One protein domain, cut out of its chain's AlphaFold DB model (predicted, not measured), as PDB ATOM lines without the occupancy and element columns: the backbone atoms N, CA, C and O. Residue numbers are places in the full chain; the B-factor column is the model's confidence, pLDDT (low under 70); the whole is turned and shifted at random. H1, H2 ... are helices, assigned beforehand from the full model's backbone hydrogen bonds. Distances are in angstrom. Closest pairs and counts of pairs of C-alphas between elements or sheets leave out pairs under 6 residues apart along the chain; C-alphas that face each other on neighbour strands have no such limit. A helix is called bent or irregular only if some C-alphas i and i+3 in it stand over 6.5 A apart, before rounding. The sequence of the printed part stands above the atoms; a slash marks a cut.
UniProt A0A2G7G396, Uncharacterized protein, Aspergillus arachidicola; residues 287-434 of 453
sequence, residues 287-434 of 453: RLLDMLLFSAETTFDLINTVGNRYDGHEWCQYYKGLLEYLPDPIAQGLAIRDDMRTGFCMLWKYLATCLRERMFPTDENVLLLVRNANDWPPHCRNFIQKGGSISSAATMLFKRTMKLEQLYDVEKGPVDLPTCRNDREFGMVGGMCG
ATOM      1  N   ARG A 287       4.975  -4.088  45.545       94.94
ATOM      2  CA  ARG A 287       3.871  -3.649  46.419       94.94
ATOM      3  C   ARG A 287       2.525  -3.695  45.699       94.94
ATOM      4  O   ARG A 287       1.556  -4.172  46.280       94.94
ATOM      5  N   LEU A 288       2.460  -3.278  44.432       95.31
ATOM      6  CA  LEU A 288       1.224  -3.365  43.651       95.31
ATOM      7  C   LEU A 288       0.807  -4.819  43.389       95.31
ATOM      8  O   LEU A 288      -0.367  -5.154  43.527       95.31
ATOM      9  N   LEU A 289       1.762  -5.693  43.061       96.25
ATOM     10  CA  LEU A 289       1.529  -7.135  42.921       96.25
ATOM     11  C   LEU A 289       0.909  -7.720  44.194       96.25
ATOM     12  O   LEU A 289      -0.075  -8.454  44.131       96.25
ATOM     13  N   ASP A 290       1.471  -7.360  45.343       95.44
ATOM     14  CA  ASP A 290       1.055  -7.849  46.651       95.44
ATOM     15  C   ASP A 290      -0.326  -7.305  47.075       95.44
ATOM     16  O   ASP A 290      -1.157  -8.049  47.605       95.44
ATOM     17  N   MET A 291      -0.632  -6.042  46.749       95.44
ATOM     18  CA  MET A 291      -1.967  -5.447  46.919       95.44
ATOM     19  C   MET A 291      -3.031  -6.125  46.050       95.44
ATOM     20  O   MET A 291      -4.141  -6.400  46.520       95.44
ATOM     21  N   LEU A 292      -2.707  -6.403  44.782       96.88
ATOM     22  CA  LEU A 292      -3.600  -7.109  43.863       96.88
ATOM     23  C   LEU A 292      -3.841  -8.544  44.336       96.88
ATOM     24  O   LEU A 292      -4.982  -9.002  44.330       96.88
ATOM     25  N   LEU A 293      -2.792  -9.246  44.777       96.38
ATOM     26  CA  LEU A 293      -2.913 -10.608  45.296       96.38
ATOM     27  C   LEU A 293      -3.828 -10.639  46.521       96.38
ATOM     28  O   LEU A 293      -4.809 -11.382  46.530       96.38
ATOM     29  N   PHE A 294      -3.566  -9.766  47.495       95.00
ATOM     30  CA  PHE A 294      -4.393  -9.630  48.692       95.00
ATOM     31  C   PHE A 294      -5.856  -9.341  48.343       95.00
ATOM     32  O   PHE A 294      -6.773  -9.987  48.852       95.00
ATOM     33  N   SER A 295      -6.096  -8.400  47.430       95.38
ATOM     34  CA  SER A 295      -7.450  -8.045  47.001       95.38
ATOM     35  C   SER A 295      -8.147  -9.194  46.276       95.38
ATOM     36  O   SER A 295      -9.355  -9.375  46.442       95.38
ATOM     37  N   ALA A 296      -7.419  -9.987  45.489       96.81
ATOM     38  CA  ALA A 296      -7.973 -11.138  44.791       96.81
ATOM     39  C   ALA A 296      -8.363 -12.262  45.764       96.81
ATOM     40  O   ALA A 296      -9.475 -12.780  45.676       96.81
ATOM     41  N   GLU A 297      -7.483 -12.594  46.713       95.25
ATOM     42  CA  GLU A 297      -7.709 -13.627  47.732       95.25
ATOM     43  C   GLU A 297      -8.852 -13.252  48.677       95.25
ATOM     44  O   GLU A 297      -9.812 -14.006  48.815       95.25
ATOM     45  N   THR A 298      -8.816 -12.048  49.252       93.00
ATOM     46  CA  THR A 298      -9.870 -11.584  50.170       93.00
ATOM     47  C   THR A 298     -11.223 -11.466  49.479       93.00
ATOM     48  O   THR A 298     -12.254 -11.783  50.073       93.00
ATOM     49  N   THR A 299     -11.250 -11.045  48.210       93.75
ATOM     50  CA  THR A 299     -12.498 -11.002  47.442       93.75
ATOM     51  C   THR A 299     -13.006 -12.404  47.164       93.75
ATOM     52  O   THR A 299     -14.193 -12.633  47.380       93.75
ATOM     53  N   PHE A 300     -12.139 -13.334  46.746       94.81
ATOM     54  CA  PHE A 300     -12.494 -14.740  46.565       94.81
ATOM     55  C   PHE A 300     -13.087 -15.332  47.845       94.81
ATOM     56  O   PHE A 300     -14.202 -15.851  47.803       94.81
ATOM     57  N   ASP A 301     -12.401 -15.199  48.980       91.69
ATOM     58  CA  ASP A 301     -12.859 -15.727  50.264       91.69
ATOM     59  C   ASP A 301     -14.199 -15.115  50.672       91.69
ATOM     60  O   ASP A 301     -15.119 -15.840  51.060       91.69
ATOM     61  N   LEU A 302     -14.354 -13.797  50.510       89.31
ATOM     62  CA  LEU A 302     -15.598 -13.091  50.795       89.31
ATOM     63  C   LEU A 302     -16.753 -13.643  49.952       89.31
ATOM     64  O   LEU A 302     -17.767 -14.069  50.506       89.31
ATOM     65  N   ILE A 303     -16.616 -13.661  48.624       89.94
ATOM     66  CA  ILE A 303     -17.718 -14.046  47.733       89.94
ATOM     67  C   ILE A 303     -17.986 -15.552  47.734       89.94
ATOM     68  O   ILE A 303     -19.128 -15.957  47.535       89.94
ATOM     69  N   ASN A 304     -16.977 -16.385  47.997       86.50
ATOM     70  CA  ASN A 304     -17.110 -17.838  48.056       86.50
ATOM     71  C   ASN A 304     -17.736 -18.301  49.384       86.50
ATOM     72  O   ASN A 304     -18.628 -19.147  49.390       86.50
ATOM     73  N   THR A 305     -17.327 -17.711  50.514       79.44
ATOM     74  CA  THR A 305     -17.854 -18.066  51.848       79.44
ATOM     75  C   THR A 305     -19.290 -17.579  52.034       79.44
ATOM     76  O   THR A 305     -20.123 -18.261  52.640       79.44
ATOM     77  N   VAL A 306     -19.588 -16.387  51.516       68.75
ATOM     78  CA  VAL A 306     -20.911 -15.761  51.612       68.75
ATOM     79  C   VAL A 306     -21.838 -16.224  50.481       68.75
ATOM     80  O   VAL A 306     -23.047 -16.332  50.682       68.75
ATOM     81  N   GLY A 307     -21.282 -16.577  49.317       59.97
ATOM     82  CA  GLY A 307     -22.023 -16.971  48.116       59.97
ATOM     83  C   GLY A 307     -22.905 -18.201  48.233       59.97
ATOM     84  O   GLY A 307     -23.860 -18.331  47.472       59.97
ATOM     85  N   ASN A 308     -22.644 -19.048  49.225       58.19
ATOM     86  CA  ASN A 308     -23.454 -20.230  49.504       58.19
ATOM     87  C   ASN A 308     -24.555 -19.993  50.555       58.19
ATOM     88  O   ASN A 308     -25.305 -20.919  50.850       58.19
ATOM     89  N   ARG A 309     -24.640 -18.795  51.157       65.25
ATOM     90  CA  ARG A 309     -25.596 -18.495  52.243       65.25
ATOM     91  C   ARG A 309     -26.859 -17.769  51.784       65.25
ATOM     92  O   ARG A 309     -27.871 -17.869  52.470       65.25
ATOM     93  N   TYR A 310     -26.785 -17.045  50.672       66.69
ATOM     94  CA  TYR A 310     -27.874 -16.224  50.144       66.69
ATOM     95  C   TYR A 310     -28.517 -16.874  48.921       66.69
ATOM     96  O   TYR A 310     -27.858 -17.623  48.189       66.69
ATOM     97  N   ASP A 311     -29.788 -16.556  48.661       83.56
ATOM     98  CA  ASP A 311     -30.325 -16.782  47.324       83.56
ATOM     99  C   ASP A 311     -29.546 -15.936  46.298       83.56
ATOM    100  O   ASP A 311     -28.871 -14.957  46.630       83.56
ATOM    101  N   GLY A 312     -29.566 -16.346  45.030       87.44
ATOM    102  CA  GLY A 312     -28.725 -15.704  44.022       87.44
ATOM    103  C   GLY A 312     -29.092 -14.242  43.739       87.44
ATOM    104  O   GLY A 312     -28.208 -13.463  43.380       87.44
ATOM    105  N   HIS A 313     -30.352 -13.842  43.927       90.31
ATOM    106  CA  HIS A 313     -30.773 -12.454  43.743       90.31
ATOM    107  C   HIS A 313     -30.257 -11.570  44.878       90.31
ATOM    108  O   HIS A 313     -29.663 -10.525  44.602       90.31
ATOM    109  N   GLU A 314     -30.409 -12.013  46.128       89.19
ATOM    110  CA  GLU A 314     -29.843 -11.347  47.303       89.19
ATOM    111  C   GLU A 314     -28.319 -11.241  47.198       89.19
ATOM    112  O   GLU A 314     -27.754 -10.177  47.454       89.19
ATOM    113  N   TRP A 315     -27.651 -12.299  46.728       90.31
ATOM    114  CA  TRP A 315     -26.211 -12.282  46.481       90.31
ATOM    115  C   TRP A 315     -25.815 -11.203  45.462       90.31
ATOM    116  O   TRP A 315     -24.944 -10.375  45.738       90.31
ATOM    117  N   CYS A 316     -26.480 -11.154  44.303       90.56
ATOM    118  CA  CYS A 316     -26.207 -10.136  43.285       90.56
ATOM    119  C   CYS A 316     -26.497  -8.719  43.794       90.56
ATOM    120  O   CYS A 316     -25.771  -7.786  43.452       90.56
ATOM    121  N   GLN A 317     -27.532  -8.541  44.617       89.25
ATOM    122  CA  GLN A 317     -27.853  -7.252  45.224       89.25
ATOM    123  C   GLN A 317     -26.777  -6.820  46.224       89.25
ATOM    124  O   GLN A 317     -26.328  -5.674  46.171       89.25
ATOM    125  N   TYR A 318     -26.329  -7.733  47.088       88.25
ATOM    126  CA  TYR A 318     -25.270  -7.480  48.064       88.25
ATOM    127  C   TYR A 318     -23.950  -7.095  47.378       88.25
ATOM    128  O   TYR A 318     -23.279  -6.150  47.791       88.25
ATOM    129  N   TYR A 319     -23.611  -7.762  46.270       89.62
ATOM    130  CA  TYR A 319     -22.386  -7.513  45.506       89.62
ATOM    131  C   TYR A 319     -22.569  -6.593  44.292       89.62
ATOM    132  O   TYR A 319     -21.667  -6.499  43.462       89.62
ATOM    133  N   LYS A 320     -23.677  -5.848  44.186       88.94
ATOM    134  CA  LYS A 320     -23.986  -5.008  43.011       88.94
ATOM    135  C   LYS A 320     -22.841  -4.066  42.617       88.94
ATOM    136  O   LYS A 320     -22.572  -3.888  41.434       88.94
ATOM    137  N   GLY A 321     -22.156  -3.481  43.602       84.75
ATOM    138  CA  GLY A 321     -21.011  -2.596  43.358       84.75
ATOM    139  C   GLY A 321     -19.764  -3.315  42.831       84.75
ATOM    140  O   GLY A 321     -18.980  -2.707  42.109       84.75
ATOM    141  N   LEU A 322     -19.582  -4.597  43.168       87.06
ATOM    142  CA  LEU A 322     -18.514  -5.426  42.613       87.06
ATOM    143  C   LEU A 322     -18.824  -5.779  41.156       87.06
ATOM    144  O   LEU A 322     -17.956  -5.646  40.313       87.06
ATOM    145  N   LEU A 323     -20.071  -6.146  40.847       90.44
ATOM    146  CA  LEU A 323     -20.488  -6.687  39.545       90.44
ATOM    147  C   LEU A 323     -20.656  -5.632  38.427       90.44
ATOM    148  O   LEU A 323     -21.118  -5.974  37.343       90.44
ATOM    149  N   GLU A 324     -20.266  -4.369  38.651       87.25
ATOM    150  CA  GLU A 324     -20.481  -3.209  37.753       87.25
ATOM    151  C   GLU A 324     -19.928  -3.389  36.318       87.25
ATOM    152  O   GLU A 324     -20.375  -2.717  35.385       87.25
ATOM    153  N   TYR A 325     -18.953  -4.286  36.141       88.31
ATOM    154  CA  TYR A 325     -18.283  -4.553  34.860       88.31
ATOM    155  C   TYR A 325     -18.760  -5.825  34.160       88.31
ATOM    156  O   TYR A 325     -18.267  -6.140  33.075       88.31
ATOM    157  N   LEU A 326     -19.685  -6.580  34.758       89.25
ATOM    158  CA  LEU A 326     -20.279  -7.725  34.075       89.25
ATOM    159  C   LEU A 326     -21.309  -7.258  33.043       89.25
ATOM    160  O   LEU A 326     -22.106  -6.373  33.350       89.25
ATOM    161  N   PRO A 327     -21.366  -7.891  31.860       88.69
ATOM    162  CA  PRO A 327     -22.495  -7.717  30.957       88.69
ATOM    163  C   PRO A 327     -23.811  -8.124  31.636       88.69
ATOM    164  O   PRO A 327     -23.859  -9.157  32.314       88.69
ATOM    165  N   ASP A 328     -24.891  -7.376  31.395       88.19
ATOM    166  CA  ASP A 328     -26.204  -7.622  32.014       88.19
ATOM    167  C   ASP A 328     -26.690  -9.081  31.901       88.19
ATOM    168  O   ASP A 328     -27.133  -9.629  32.915       88.19
ATOM    169  N   PRO A 329     -26.566  -9.776  30.745       90.81
ATOM    170  CA  PRO A 329     -26.988 -11.175  30.644       90.81
ATOM    171  C   PRO A 329     -26.211 -12.106  31.585       90.81
ATOM    172  O   PRO A 329     -26.765 -13.065  32.124       90.81
ATOM    173  N   ILE A 330     -24.927 -11.815  31.814       92.75
ATOM    174  CA  ILE A 330     -24.071 -12.593  32.712       92.75
ATOM    175  C   ILE A 330     -24.447 -12.313  34.165       92.75
ATOM    176  O   ILE A 330     -24.618 -13.258  34.934       92.75
ATOM    177  N   ALA A 331     -24.643 -11.043  34.529       89.25
ATOM    178  CA  ALA A 331     -25.074 -10.651  35.870       89.25
ATOM    179  C   ALA A 331     -26.439 -11.265  36.244       89.25
ATOM    180  O   ALA A 331     -26.616 -11.763  37.357       89.25
ATOM    181  N   GLN A 332     -27.386 -11.316  35.301       89.25
ATOM    182  CA  GLN A 332     -28.664 -12.018  35.478       89.25
ATOM    183  C   GLN A 332     -28.467 -13.532  35.640       89.25
ATOM    184  O   GLN A 332     -29.092 -14.154  36.499       89.25
ATOM    185  N   GLY A 333     -27.555 -14.126  34.864       90.81
ATOM    186  CA  GLY A 333     -27.184 -15.536  34.991       90.81
ATOM    187  C   GLY A 333     -26.655 -15.900  36.383       90.81
ATOM    188  O   GLY A 333     -26.993 -16.971  36.890       90.81
ATOM    189  N   LEU A 334     -25.894 -15.003  37.024       91.25
ATOM    190  CA  LEU A 334     -25.424 -15.176  38.405       91.25
ATOM    191  C   LEU A 334     -26.572 -15.205  39.416       91.25
ATOM    192  O   LEU A 334     -26.499 -15.952  40.388       91.25
ATOM    193  N   ALA A 335     -27.647 -14.448  39.195       89.94
ATOM    194  CA  ALA A 335     -28.776 -14.427  40.123       89.94
ATOM    195  C   ALA A 335     -29.566 -15.745  40.114       89.94
ATOM    196  O   ALA A 335     -30.076 -16.190  41.139       89.94
ATOM    197  N   ILE A 336     -29.622 -16.405  38.959       90.31
ATOM    198  CA  ILE A 336     -30.454 -17.594  38.761       90.31
ATOM    199  C   ILE A 336     -29.667 -18.875  39.054       90.31
ATOM    200  O   ILE A 336     -30.213 -19.830  39.601       90.31
ATOM    201  N   ARG A 337     -28.380 -18.918  38.692       89.38
ATOM    202  CA  ARG A 337     -27.614 -20.166  38.625       89.38
ATOM    203  C   ARG A 337     -26.449 -20.198  39.605       89.38
ATOM    204  O   ARG A 337     -25.550 -19.361  39.546       89.38
ATOM    205  N   ASP A 338     -26.429 -21.217  40.453       88.69
ATOM    206  CA  ASP A 338     -25.340 -21.490  41.393       88.69
ATOM    207  C   ASP A 338     -24.020 -21.815  40.678       88.69
ATOM    208  O   ASP A 338     -22.980 -21.268  41.038       88.69
ATOM    209  N   ASP A 339     -24.054 -22.605  39.601       89.25
ATOM    210  CA  ASP A 339     -22.864 -22.980  38.831       89.25
ATOM    211  C   ASP A 339     -22.145 -21.772  38.213       89.25
ATOM    212  O   ASP A 339     -20.916 -21.773  38.111       89.25
ATOM    213  N   MET A 340     -22.904 -20.738  37.833       91.38
ATOM    214  CA  MET A 340     -22.371 -19.472  37.328       91.38
ATOM    215  C   MET A 340     -21.707 -18.660  38.440       91.38
ATOM    216  O   MET A 340     -20.619 -18.132  38.217       91.38
ATOM    217  N   ARG A 341     -22.314 -18.598  39.636       91.56
ATOM    218  CA  ARG A 341     -21.710 -17.931  40.804       91.56
ATOM    219  C   ARG A 341     -20.414 -18.611  41.210       91.56
ATOM    220  O   ARG A 341     -19.392 -17.942  41.292       91.56
ATOM    221  N   THR A 342     -20.418 -19.935  41.349       91.50
ATOM    222  CA  THR A 342     -19.204 -20.708  41.649       91.50
ATOM    223  C   THR A 342     -18.129 -20.489  40.586       91.50
ATOM    224  O   THR A 342     -16.961 -20.310  40.921       91.50
ATOM    225  N   GLY A 343     -18.503 -20.453  39.303       93.62
ATOM    226  CA  GLY A 343     -17.565 -20.186  38.214       93.62
ATOM    227  C   GLY A 343     -16.953 -18.787  38.269       93.62
ATOM    228  O   GLY A 343     -15.740 -18.656  38.110       93.62
ATOM    229  N   PHE A 344     -17.761 -17.766  38.568       94.38
ATOM    230  CA  PHE A 344     -17.280 -16.406  38.808       94.38
ATOM    231  C   PHE A 344     -16.350 -16.342  40.024       94.38
ATOM    232  O   PHE A 344     -15.273 -15.767  39.920       94.38
ATOM    233  N   CYS A 345     -16.694 -16.984  41.146       93.38
ATOM    234  CA  CYS A 345     -15.817 -17.057  42.318       93.38
ATOM    235  C   CYS A 345     -14.467 -17.695  41.962       93.38
ATOM    236  O   CYS A 345     -13.417 -17.129  42.246       93.38
ATOM    237  N   MET A 346     -14.475 -18.841  41.276       94.69
ATOM    238  CA  MET A 346     -13.241 -19.527  40.882       94.69
ATOM    239  C   MET A 346     -12.352 -18.676  39.969       94.69
ATOM    240  O   MET A 346     -11.132 -18.776  40.053       94.69
ATOM    241  N   LEU A 347     -12.919 -17.789  39.148       95.88
ATOM    242  CA  LEU A 347     -12.129 -16.861  38.338       95.88
ATOM    243  C   LEU A 347     -11.247 -15.930  39.195       95.88
ATOM    244  O   LEU A 347     -10.086 -15.718  38.855       95.88
ATOM    245  N   TRP A 348     -11.736 -15.457  40.348       96.50
ATOM    246  CA  TRP A 348     -10.920 -14.685  41.302       96.50
ATOM    247  C   TRP A 348      -9.769 -15.512  41.880       96.50
ATOM    248  O   TRP A 348      -8.649 -15.018  41.991       96.50
ATOM    249  N   LYS A 349     -10.008 -16.797  42.167       95.69
ATOM    250  CA  LYS A 349      -8.952 -17.733  42.579       95.69
ATOM    251  C   LYS A 349      -7.880 -17.892  41.495       95.69
ATOM    252  O   LYS A 349      -6.694 -17.949  41.822       95.69
ATOM    253  N   TYR A 350      -8.259 -17.944  40.217       97.25
ATOM    254  CA  TYR A 350      -7.295 -18.014  39.115       97.25
ATOM    255  C   TYR A 350      -6.513 -16.715  38.922       97.25
ATOM    256  O   TYR A 350      -5.306 -16.781  38.704       97.25
ATOM    257  N   LEU A 351      -7.152 -15.553  39.086       97.81
ATOM    258  CA  LEU A 351      -6.458 -14.260  39.102       97.81
ATOM    259  C   LEU A 351      -5.426 -14.198  40.239       97.81
ATOM    260  O   LEU A 351      -4.262 -13.893  39.991       97.81
ATOM    261  N   ALA A 352      -5.815 -14.584  41.460       97.88
ATOM    262  CA  ALA A 352      -4.900 -14.688  42.598       97.88
ATOM    263  C   ALA A 352      -3.750 -15.671  42.326       97.88
ATOM    264  O   ALA A 352      -2.602 -15.402  42.659       97.88
ATOM    265  N   THR A 353      -4.039 -16.807  41.688       97.25
ATOM    266  CA  THR A 353      -3.013 -17.797  41.330       97.25
ATOM    267  C   THR A 353      -2.022 -17.231  40.316       97.25
ATOM    268  O   THR A 353      -0.824 -17.388  40.503       97.25
ATOM    269  N   CYS A 354      -2.497 -16.504  39.304       96.62
ATOM    270  CA  CYS A 354      -1.637 -15.833  38.331       96.62
ATOM    271  C   CYS A 354      -0.656 -14.866  39.016       96.62
ATOM    272  O   CYS A 354       0.552 -14.951  38.808       96.62
ATOM    273  N   LEU A 355      -1.164 -14.024  39.921       97.00
ATOM    274  CA  LEU A 355      -0.354 -13.076  40.689       97.00
ATOM    275  C   LEU A 355       0.645 -13.783  41.622       97.00
ATOM    276  O   LEU A 355       1.809 -13.391  41.687       97.00
ATOM    277  N   ARG A 356       0.221 -14.852  42.308       96.69
ATOM    278  CA  ARG A 356       1.074 -15.631  43.221       96.69
ATOM    279  C   ARG A 356       2.246 -16.296  42.500       96.69
ATOM    280  O   ARG A 356       3.364 -16.260  43.001       96.69
ATOM    281  N   GLU A 357       2.006 -16.821  41.300       95.56
ATOM    282  CA  GLU A 357       3.041 -17.393  40.427       95.56
ATOM    283  C   GLU A 357       3.881 -16.318  39.710       95.56
ATOM    284  O   GLU A 357       4.669 -16.628  38.819       95.56
ATOM    285  N   ARG A 358       3.717 -15.037  40.082       94.69
ATOM    286  CA  ARG A 358       4.386 -13.881  39.466       94.69
ATOM    287  C   ARG A 358       4.209 -13.847  37.947       94.69
ATOM    288  O   ARG A 358       5.097 -13.410  37.217       94.69
ATOM    289  N   MET A 359       3.050 -14.292  37.475       92.81
ATOM    290  CA  MET A 359       2.634 -14.146  36.092       92.81
ATOM    291  C   MET A 359       1.875 -12.833  35.941       92.81
ATOM    292  O   MET A 359       1.074 -12.442  36.791       92.81
ATOM    293  N   PHE A 360       2.120 -12.145  34.831       90.00
ATOM    294  CA  PHE A 360       1.361 -10.953  34.491       90.00
ATOM    295  C   PHE A 360      -0.095 -11.357  34.191       90.00
ATOM    296  O   PHE A 360      -0.289 -12.205  33.316       90.00
ATOM    297  N   PRO A 361      -1.116 -10.848  34.911       93.38
ATOM    298  CA  PRO A 361      -2.473 -11.383  34.834       93.38
ATOM    299  C   PRO A 361      -3.176 -10.881  33.573       93.38
ATOM    300  O   PRO A 361      -4.014  -9.998  33.660       93.38
ATOM    301  N   THR A 362      -2.804 -11.412  32.410       95.69
ATOM    302  CA  THR A 362      -3.505 -11.210  31.135       95.69
ATOM    303  C   THR A 362      -4.555 -12.297  30.929       95.69
ATOM    304  O   THR A 362      -4.521 -13.350  31.579       95.69
ATOM    305  N   ASP A 363      -5.465 -12.085  29.978       94.88
ATOM    306  CA  ASP A 363      -6.448 -13.103  29.600       94.88
ATOM    307  C   ASP A 363      -5.779 -14.417  29.183       94.88
ATOM    308  O   ASP A 363      -6.228 -15.486  29.598       94.88
ATOM    309  N   GLU A 364      -4.676 -14.373  28.434       95.69
ATOM    310  CA  GLU A 364      -3.945 -15.573  28.013       95.69
ATOM    311  C   GLU A 364      -3.404 -16.360  29.205       95.69
ATOM    312  O   GLU A 364      -3.577 -17.580  29.277       95.69
ATOM    313  N   ASN A 365      -2.780 -15.664  30.156       96.06
ATOM    314  CA  ASN A 365      -2.162 -16.278  31.325       96.06
ATOM    315  C   ASN A 365      -3.205 -16.873  32.276       96.06
ATOM    316  O   ASN A 365      -3.043 -17.997  32.757       96.06
ATOM    317  N   VAL A 366      -4.322 -16.177  32.492       96.56
ATOM    318  CA  VAL A 366      -5.434 -16.702  33.294       96.56
ATOM    319  C   VAL A 366      -6.105 -17.881  32.583       96.56
ATOM    320  O   VAL A 366      -6.360 -18.912  33.207       96.56
ATOM    321  N   LEU A 367      -6.344 -17.790  31.268       95.50
ATOM    322  CA  LEU A 367      -6.900 -18.896  30.481       95.50
ATOM    323  C   LEU A 367      -6.003 -20.127  30.504       95.50
ATOM    324  O   LEU A 367      -6.526 -21.241  30.540       95.50
ATOM    325  N   LEU A 368      -4.681 -19.954  30.476       95.38
ATOM    326  CA  LEU A 368      -3.731 -21.057  30.583       95.38
ATOM    327  C   LEU A 368      -3.921 -21.813  31.906       95.38
ATOM    328  O   LEU A 368      -4.054 -23.037  31.891       95.38
ATOM    329  N   LEU A 369      -4.024 -21.093  33.028       95.69
ATOM    330  CA  LEU A 369      -4.270 -21.690  34.344       95.69
ATOM    331  C   LEU A 369      -5.623 -22.411  34.402       95.69
ATOM    332  O   LEU A 369      -5.683 -23.572  34.804       95.69
ATOM    333  N   VAL A 370      -6.696 -21.773  33.924       94.81
ATOM    334  CA  VAL A 370      -8.041 -22.379  33.872       94.81
ATOM    335  C   VAL A 370      -8.057 -23.631  32.990       94.81
ATOM    336  O   VAL A 370      -8.760 -24.601  33.280       94.81
ATOM    337  N   ARG A 371      -7.306 -23.624  31.882       92.62
ATOM    338  CA  ARG A 371      -7.247 -24.754  30.947       92.62
ATOM    339  C   ARG A 371      -6.530 -25.956  31.541       92.62
ATOM    340  O   ARG A 371      -7.003 -27.068  31.307       92.62
ATOM    341  N   ASN A 372      -5.450 -25.708  32.272       92.81
ATOM    342  CA  ASN A 372      -4.589 -26.730  32.862       92.81
ATOM    343  C   ASN A 372      -5.107 -27.249  34.207       92.81
ATOM    344  O   ASN A 372      -4.631 -28.272  34.695       92.81
ATOM    345  N   ALA A 373      -6.073 -26.563  34.814       90.56
ATOM    346  CA  ALA A 373      -6.674 -27.011  36.051       90.56
ATOM    347  C   ALA A 373      -7.550 -28.253  35.852       90.56
ATOM    348  O   ALA A 373      -8.414 -28.308  34.973       90.56
ATOM    349  N   ASN A 374      -7.378 -29.219  36.752       86.19
ATOM    350  CA  ASN A 374      -8.186 -30.435  36.833       86.19
ATOM    351  C   ASN A 374      -9.431 -30.234  37.719       86.19
ATOM    352  O   ASN A 374      -9.805 -31.122  38.484       86.19
ATOM    353  N   ASP A 375     -10.055 -29.056  37.646       83.50
ATOM    354  CA  ASP A 375     -11.255 -28.741  38.420       83.50
ATOM    355  C   ASP A 375     -12.445 -29.580  37.938       83.50
ATOM    356  O   ASP A 375     -12.821 -29.548  36.761       83.50
ATOM    357  N   TRP A 376     -13.087 -30.285  38.869       81.12
ATOM    358  CA  TRP A 376     -14.330 -31.002  38.617       81.12
ATOM    359  C   TRP A 376     -15.390 -30.659  39.675       81.12
ATOM    360  O   TRP A 376     -15.170 -30.950  40.852       81.12
ATOM    361  N   PRO A 377     -16.551 -30.096  39.283       86.44
ATOM    362  CA  PRO A 377     -16.910 -29.649  37.931       86.44
ATOM    363  C   PRO A 377     -16.110 -28.408  37.473       86.44
ATOM    364  O   PRO A 377     -15.710 -27.594  38.308       86.44
ATOM    365  N   PRO A 378     -15.914 -28.190  36.156       91.31
ATOM    366  CA  PRO A 378     -15.091 -27.096  35.632       91.31
ATOM    367  C   PRO A 378     -15.858 -25.758  35.616       91.31
ATOM    368  O   PRO A 378     -16.067 -25.144  34.567       91.31
ATOM    369  N   HIS A 379     -16.311 -25.300  36.786       92.19
ATOM    370  CA  HIS A 379     -17.207 -24.148  36.934       92.19
ATOM    371  C   HIS A 379     -16.663 -22.870  36.281       92.19
ATOM    372  O   HIS A 379     -17.399 -22.204  35.553       92.19
ATOM    373  N   CYS A 380     -15.377 -22.548  36.472       94.12
ATOM    374  CA  CYS A 380     -14.764 -21.357  35.869       94.12
ATOM    375  C   CYS A 380     -14.769 -21.424  34.335       94.12
ATOM    376  O   CYS A 380     -15.124 -20.457  33.663       94.12
ATOM    377  N   ARG A 381     -14.428 -22.586  33.765       94.12
ATOM    378  CA  ARG A 381     -14.448 -22.799  32.312       94.12
ATOM    379  C   ARG A 381     -15.857 -22.623  31.755       94.12
ATOM    380  O   ARG A 381     -16.033 -21.940  30.752       94.12
ATOM    381  N   ASN A 382     -16.852 -23.195  32.430       93.00
ATOM    382  CA  ASN A 382     -18.252 -23.083  32.034       93.00
ATOM    383  C   ASN A 382     -18.756 -21.635  32.110       93.00
ATOM    384  O   ASN A 382     -19.523 -21.219  31.245       93.00
ATOM    385  N   PHE A 383     -18.340 -20.874  33.127       94.38
ATOM    386  CA  PHE A 383     -18.657 -19.451  33.253       94.38
ATOM    387  C   PHE A 383     -18.095 -18.651  32.071       94.38
ATOM    388  O   PHE A 383     -18.845 -17.928  31.416       94.38
ATOM    389  N   ILE A 384     -16.817 -18.859  31.733       94.25
ATOM    390  CA  ILE A 384     -16.165 -18.184  30.602       94.25
ATOM    391  C   ILE A 384     -16.843 -18.549  29.273       94.25
ATOM    392  O   ILE A 384     -17.194 -17.675  28.485       94.25
ATOM    393  N   GLN A 385     -17.112 -19.836  29.038       92.62
ATOM    394  CA  GLN A 385     -17.775 -20.312  27.814       92.62
ATOM    395  C   GLN A 385     -19.196 -19.764  27.626       92.62
ATOM    396  O   GLN A 385     -19.684 -19.707  26.500       92.62
ATOM    397  N   LYS A 386     -19.864 -19.354  28.708       91.25
ATOM    398  CA  LYS A 386     -21.193 -18.726  28.672       91.25
ATOM    399  C   LYS A 386     -21.137 -17.201  28.526       91.25
ATOM    400  O   LYS A 386     -22.174 -16.559  28.646       91.25
ATOM    401  N   GLY A 387     -19.957 -16.633  28.267       89.69
ATOM    402  CA  GLY A 387     -19.751 -15.199  28.048       89.69
ATOM    403  C   GLY A 387     -19.260 -14.431  29.277       89.69
ATOM    404  O   GLY A 387     -19.193 -13.206  29.236       89.69
ATOM    405  N   GLY A 388     -18.921 -15.119  30.371       91.00
ATOM    406  CA  GLY A 388     -18.229 -14.501  31.498       91.00
ATOM    407  C   GLY A 388     -16.831 -14.032  31.087       91.00
ATOM    408  O   GLY A 388     -16.054 -14.816  30.547       91.00
ATOM    409  N   SER A 389     -16.504 -12.765  31.338       91.06
ATOM    410  CA  SER A 389     -15.222 -12.199  30.908       91.06
ATOM    411  C   SER A 389     -14.176 -12.192  32.022       91.06
ATOM    412  O   SER A 389     -14.454 -11.742  33.139       91.06
ATOM    413  N   ILE A 390     -12.961 -12.641  31.689       94.94
ATOM    414  CA  ILE A 390     -11.772 -12.495  32.538       94.94
ATOM    415  C   ILE A 390     -11.453 -11.014  32.708       94.94
ATOM    416  O   ILE A 390     -11.325 -10.564  33.846       94.94
ATOM    417  N   SER A 391     -11.456 -10.252  31.612       93.56
ATOM    418  CA  SER A 391     -11.220  -8.810  31.642       93.56
ATOM    419  C   SER A 391     -12.177  -8.077  32.577       93.56
ATOM    420  O   SER A 391     -11.726  -7.264  33.373       93.56
ATOM    421  N   SER A 392     -13.470  -8.426  32.606       93.31
ATOM    422  CA  SER A 392     -14.414  -7.828  33.560       93.31
ATOM    423  C   SER A 392     -13.984  -8.087  35.006       93.31
ATOM    424  O   SER A 392     -13.915  -7.151  35.801       93.31
ATOM    425  N   ALA A 393     -13.699  -9.344  35.372       95.06
ATOM    426  CA  ALA A 393     -13.289  -9.699  36.736       95.06
ATOM    427  C   ALA A 393     -11.950  -9.063  37.121       95.06
ATOM    428  O   ALA A 393     -11.794  -8.587  38.245       95.06
ATOM    429  N   ALA A 394     -11.011  -8.984  36.186       96.25
ATOM    430  CA  ALA A 394      -9.738  -8.336  36.417       96.25
ATOM    431  C   ALA A 394      -9.880  -6.809  36.551       96.25
ATOM    432  O   ALA A 394      -9.346  -6.236  37.496       96.25
ATOM    433  N   THR A 395     -10.687  -6.138  35.720       95.06
ATOM    434  CA  THR A 395     -11.019  -4.713  35.901       95.06
ATOM    435  C   THR A 395     -11.637  -4.462  37.279       95.06
ATOM    436  O   THR A 395     -11.270  -3.505  37.966       95.06
ATOM    437  N   MET A 396     -12.539  -5.342  37.737       95.00
ATOM    438  CA  MET A 396     -13.091  -5.270  39.096       95.00
ATOM    439  C   MET A 396     -12.002  -5.403  40.164       95.00
ATOM    440  O   MET A 396     -12.033  -4.654  41.140       95.00
ATOM    441  N   LEU A 397     -11.043  -6.318  39.982       96.38
ATOM    442  CA  LEU A 397      -9.899  -6.489  40.876       96.38
ATOM    443  C   LEU A 397      -9.070  -5.202  40.967       96.38
ATOM    444  O   LEU A 397      -8.871  -4.694  42.070       96.38
ATOM    445  N   PHE A 398      -8.649  -4.633  39.836       95.75
ATOM    446  CA  PHE A 398      -7.868  -3.391  39.813       95.75
ATOM    447  C   PHE A 398      -8.632  -2.230  40.461       95.75
ATOM    448  O   PHE A 398      -8.095  -1.539  41.328       95.75
ATOM    449  N   LYS A 399      -9.916  -2.053  40.125       92.94
ATOM    450  CA  LYS A 399     -10.749  -0.983  40.697       92.94
ATOM    451  C   LYS A 399     -10.928  -1.136  42.200       92.94
ATOM    452  O   LYS A 399     -10.892  -0.148  42.933       92.94
ATOM    453  N   ARG A 400     -11.176  -2.362  42.662       92.19
ATOM    454  CA  ARG A 400     -11.346  -2.662  44.083       92.19
ATOM    455  C   ARG A 400     -10.049  -2.411  44.841       92.19
ATOM    456  O   ARG A 400     -10.094  -1.712  45.845       92.19
ATOM    457  N   THR A 401      -8.925  -2.901  44.329       94.38
ATOM    458  CA  THR A 401      -7.597  -2.695  44.926       94.38
ATOM    459  C   THR A 401      -7.288  -1.204  45.046       94.38
ATOM    460  O   THR A 401      -6.963  -0.728  46.126       94.38
ATOM    461  N   MET A 402      -7.517  -0.436  43.977       91.31
ATOM    462  CA  MET A 402      -7.328   1.016  43.976       91.31
ATOM    463  C   MET A 402      -8.195   1.735  45.022       91.31
ATOM    464  O   MET A 402      -7.731   2.674  45.662       91.31
ATOM    465  N   LYS A 403      -9.455   1.314  45.208       87.38
ATOM    466  CA  LYS A 403     -10.373   1.909  46.197       87.38
ATOM    467  C   LYS A 403     -10.039   1.545  47.641       87.38
ATOM    468  O   LYS A 403     -10.369   2.311  48.539       87.38
ATOM    469  N   LEU A 404      -9.466   0.365  47.864       86.12
ATOM    470  CA  LEU A 404      -9.186  -0.173  49.197       86.12
ATOM    471  C   LEU A 404      -7.699  -0.092  49.561       86.12
ATOM    472  O   LEU A 404      -7.293  -0.664  50.563       86.12
ATOM    473  N   GLU A 405      -6.896   0.644  48.792       86.88
ATOM    474  CA  GLU A 405      -5.464   0.846  49.040       86.88
ATOM    475  C   GLU A 405      -5.178   1.299  50.481       86.88
ATOM    476  O   GLU A 405      -4.287   0.771  51.131       86.88
ATOM    477  N   GLN A 406      -5.972   2.222  51.031       77.94
ATOM    478  CA  GLN A 406      -5.792   2.671  52.419       77.94
ATOM    479  C   GLN A 406      -6.098   1.572  53.449       77.94
ATOM    480  O   GLN A 406      -5.503   1.549  54.522       77.94
ATOM    481  N   LEU A 407      -7.032   0.666  53.142       80.62
ATOM    482  CA  LEU A 407      -7.362  -0.458  54.022       80.62
ATOM    483  C   LEU A 407      -6.288  -1.537  53.975       80.62
ATOM    484  O   LEU A 407      -6.061  -2.191  54.983       80.62
ATOM    485  N   TYR A 408      -5.613  -1.697  52.838       83.56
ATOM    486  CA  TYR A 408      -4.519  -2.648  52.696       83.56
ATOM    487  C   TYR A 408      -3.417  -2.416  53.741       83.56
ATOM    488  O   TYR A 408      -3.034  -3.357  54.436       83.56
ATOM    489  N   ASP A 409      -2.977  -1.167  53.914       76.12
ATOM    490  CA  ASP A 409      -1.947  -0.822  54.902       76.12
ATOM    491  C   ASP A 409      -2.422  -1.091  56.347       76.12
ATOM    492  O   ASP A 409      -1.633  -1.489  57.205       76.12
ATOM    493  N   VAL A 410      -3.724  -0.925  56.620       79.38
ATOM    494  CA  VAL A 410      -4.327  -1.176  57.942       79.38
ATOM    495  C   VAL A 410      -4.473  -2.670  58.230       79.38
ATOM    496  O   VAL A 410      -4.159  -3.115  59.331       79.38
ATOM    497  N   GLU A 411      -4.973  -3.447  57.268       80.50
ATOM    498  CA  GLU A 411      -5.275  -4.870  57.451       80.50
ATOM    499  C   GLU A 411      -4.017  -5.735  57.425       80.50
ATOM    500  O   GLU A 411      -3.897  -6.677  58.210       80.50
ATOM    501  N   LYS A 412      -3.073  -5.422  56.533       78.12
ATOM    502  CA  LYS A 412      -1.846  -6.204  56.376       78.12
ATOM    503  C   LYS A 412      -0.726  -5.746  57.307       78.12
ATOM    504  O   LYS A 412       0.163  -6.536  57.623       78.12
ATOM    505  N   GLY A 413      -0.788  -4.502  57.782       72.19
ATOM    506  CA  GLY A 413       0.279  -3.889  58.561       72.19
ATOM    507  C   GLY A 413       1.508  -3.557  57.703       72.19
ATOM    508  O   GLY A 413       1.428  -3.554  56.474       72.19
ATOM    509  N   PRO A 414       2.660  -3.251  58.327       71.56
ATOM    510  CA  PRO A 414       3.867  -2.884  57.597       71.56
ATOM    511  C   PRO A 414       4.346  -4.044  56.716       71.56
ATOM    512  O   PRO A 414       4.622  -5.142  57.201       71.56
ATOM    513  N   VAL A 415       4.464  -3.779  55.417       78.12
ATOM    514  CA  VAL A 415       4.930  -4.742  54.418       78.12
ATOM    515  C   VAL A 415       6.382  -4.434  54.060       78.12
ATOM    516  O   VAL A 415       6.683  -3.331  53.603       78.12
ATOM    517  N   ASP A 416       7.270  -5.414  54.239       87.31
ATOM    518  CA  ASP A 416       8.697  -5.318  53.898       87.31
ATOM    519  C   ASP A 416       8.918  -5.524  52.389       87.31
ATOM    520  O   ASP A 416       9.389  -6.562  51.922       87.31
ATOM    521  N   LEU A 417       8.469  -4.550  51.598       91.62
ATOM    522  CA  LEU A 417       8.641  -4.512  50.148       91.62
ATOM    523  C   LEU A 417       9.175  -3.141  49.728       91.62
ATOM    524  O   LEU A 417       8.767  -2.125  50.297       91.62
ATOM    525  N   PRO A 418      10.043  -3.078  48.703       93.50
ATOM    526  CA  PRO A 418      10.629  -1.817  48.280       93.50
ATOM    527  C   PRO A 418       9.555  -0.890  47.706       93.50
ATOM    528  O   PRO A 418       8.703  -1.315  46.922       93.50
ATOM    529  N   THR A 419       9.628   0.390  48.066       90.81
ATOM    530  CA  THR A 419       8.794   1.435  47.470       90.81
ATOM    531  C   THR A 419       9.181   1.641  46.015       90.81
ATOM    532  O   THR A 419      10.366   1.743  45.686       90.81
ATOM    533  N   CYS A 420       8.191   1.741  45.138       94.19
ATOM    534  CA  CYS A 420       8.405   2.009  43.726       94.19
ATOM    535  C   CYS A 420       7.505   3.141  43.254       94.19
ATOM    536  O   CYS A 420       6.353   3.259  43.668       94.19
ATOM    537  N   ARG A 421       7.981   3.905  42.272       92.12
ATOM    538  CA  ARG A 421       7.142   4.887  41.591       92.12
ATOM    539  C   ARG A 421       5.900   4.261  40.938       92.12
ATOM    540  O   ARG A 421       4.882   4.936  40.818       92.12
ATOM    541  N   ASN A 422       5.956   2.972  40.604       94.69
ATOM    542  CA  ASN A 422       4.853   2.219  40.004       94.69
ATOM    543  C   ASN A 422       3.873   1.598  41.022       94.69
ATOM    544  O   ASN A 422       2.950   0.896  40.617       94.69
ATOM    545  N   ASP A 423       4.036   1.839  42.330       93.44
ATOM    546  CA  ASP A 423       3.217   1.207  43.383       93.44
ATOM    547  C   ASP A 423       1.720   1.492  43.278       93.44
ATOM    548  O   ASP A 423       0.907   0.685  43.724       93.44
ATOM    549  N   ARG A 424       1.354   2.635  42.697       91.25
ATOM    550  CA  ARG A 424      -0.024   3.140  42.672       91.25
ATOM    551  C   ARG A 424      -0.564   3.324  41.248       91.25
ATOM    552  O   ARG A 424      -1.606   3.943  41.058       91.25
ATOM    553  N   GLU A 425       0.119   2.780  40.239       93.12
ATOM    554  CA  GLU A 425      -0.232   2.940  38.817       93.12
ATOM    555  C   GLU A 425      -1.271   1.898  38.341       93.12
ATOM    556  O   GLU A 425      -1.068   1.172  37.368       93.12
ATOM    557  N   PHE A 426      -2.406   1.799  39.045       94.06
ATOM    558  CA  PHE A 426      -3.443   0.781  38.802       94.06
ATOM    559  C   PHE A 426      -4.005   0.809  37.374       94.06
ATOM    560  O   PHE A 426      -4.147  -0.247  36.756       94.06
ATOM    561  N   GLY A 427      -4.326   1.999  36.857       93.12
ATOM    562  CA  GLY A 427      -4.888   2.173  35.516       93.12
ATOM    563  C   GLY A 427      -3.895   1.797  34.426       93.12
ATOM    564  O   GLY A 427      -4.230   1.027  33.524       93.12
ATOM    565  N   MET A 428      -2.647   2.258  34.563       94.50
ATOM    566  CA  MET A 428      -1.552   1.890  33.665       94.50
ATOM    567  C   MET A 428      -1.358   0.370  33.621       94.50
ATOM    568  O   MET A 428      -1.420  -0.217  32.541       94.50
ATOM    569  N   VAL A 429      -1.169  -0.276  34.780       95.94
ATOM    570  CA  VAL A 429      -0.920  -1.723  34.861       95.94
ATOM    571  C   VAL A 429      -2.113  -2.529  34.344       95.94
ATOM    572  O   VAL A 429      -1.911  -3.452  33.560       95.94
ATOM    573  N   GLY A 430      -3.344  -2.165  34.719       95.25
ATOM    574  CA  GLY A 430      -4.554  -2.833  34.232       95.25
ATOM    575  C   GLY A 430      -4.682  -2.764  32.709       95.25
ATOM    576  O   GLY A 430      -4.916  -3.782  32.060       95.25
ATOM    577  N   GLY A 431      -4.429  -1.596  32.114       94.38
ATOM    578  CA  GLY A 431      -4.443  -1.462  30.658       94.38
ATOM    579  C   GLY A 431      -3.298  -2.192  29.958       94.38
ATOM    580  O   GLY A 431      -3.491  -2.698  28.856       94.38
ATOM    581  N   MET A 432      -2.132  -2.328  30.598       94.38
ATOM    582  CA  MET A 432      -1.057  -3.184  30.083       94.38
ATOM    583  C   MET A 432      -1.456  -4.670  30.077       94.38
ATOM    584  O   MET A 432      -0.969  -5.412  29.229       94.38
ATOM    585  N   CYS A 433      -2.367  -5.106  30.961       92.62
ATOM    586  CA  CYS A 433      -2.943  -6.458  30.927       92.62
ATOM    587  C   CYS A 433      -3.980  -6.656  29.803       92.62
ATOM    588  O   CYS A 433      -4.467  -7.773  29.624       92.62
ATOM    589  N   GLY A 434      -4.349  -5.591  29.080       92.56
ATOM    590  CA  GLY A 434      -5.446  -5.590  28.107       92.56
ATOM    591  C   GLY A 434      -6.824  -5.303  28.716       92.56
ATOM    592  O   GLY A 434      -7.840  -5.577  28.079       92.56
TER     593      GLY A 434
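Overview. This is residues 287 to 434 of the 453 residues of an uncharacterized protein of Aspergillus arachidicola (UniProt A0A2G7G396). Two long helices, H1 and H4, lie side by side and run opposite ways through the core; H7 crosses H1, and its first residues, 390 to 394, pack on H4, while H5 and H6 cross H4. The short helices H2 and H3 pack together at one end of this core, and after a kink in H7 a loop leads to H8, which folds back on H7. The printed part has 148 residues with eight named helices, H1 to H8 in order, and no named strand: an all-helix domain. It is compact, with a radius of gyration of the C-alphas of 15.1 A and spans of 44 by 31 by 24 A.

Arrangement. Start with H1, residues 287 to 307, and look across to the hub, H4, residues 338 to 356, which touches five helices. H1 and H4 touch at a shallow tilt of 21 degrees, opposite ways, and their closest C-alphas, of Ala 296 and Ala 352, are 5.2 A apart. Next come H2, residues 312 to 318, and H3, residues 328 to 336, which touch at a steep tilt of 64 degrees, the closest C-alphas being Gly 312 and Ala 335, 4.1 A apart. H3 and H4 touch only at the corner, with Leu 334 and Arg 341 closest, their C-alphas 5.2 A apart. H5, residues 363 to 372, touches H4 with the C-alphas of Val 366 and Tyr 350 closest, 6.3 A apart, only just about perpendicular at 71 degrees. H6, residues 379 to 385, touches H4 at 85 degrees, about perpendicular, with the C-alphas of Cys 380 and Gly 343 closest, 3.8 A apart. H7, residues 390 to 412, touches H1 about perpendicular, at 76 degrees; the closest C-alphas, of Thr 401 and Ser 295, are 5.7 A apart. H7 and H8, residues 426 to 432, form a helical hairpin at a shallow tilt of 32 degrees, the C-alphas of Phe 398 and Phe 426 being closest, 6.2 A apart. Every O i to N i+4 pair is within hydrogen-bond range in H1, H2, H3, H5, H6 and H8; in H4 it is 14 of 15, in H7 15 of 19.

Along the chain. Find C-alpha 287 at (3.871, -3.649, 46.419); from there H1 runs 29.2 A to C-alpha 307. H4 is 27.1 A long, and H7 26.6 A. H7 is irregular, C-alphas 403 and 406 being 7.8 A apart, with a kink of 76 degrees near residue 406. H8 ends at C-alpha 432, (-1.057, -3.184, 30.083).

Size, cuts and confidence. The C-alphas of Ile 336 and Pro 418, the two farthest apart, are 45.0 A apart. The printed part has no cut. The one long link, residues 413 to 425, joins H7 to H8. Mean pLDDT of the printed part is 90.4; look at residues 306 to 310 for values under 70.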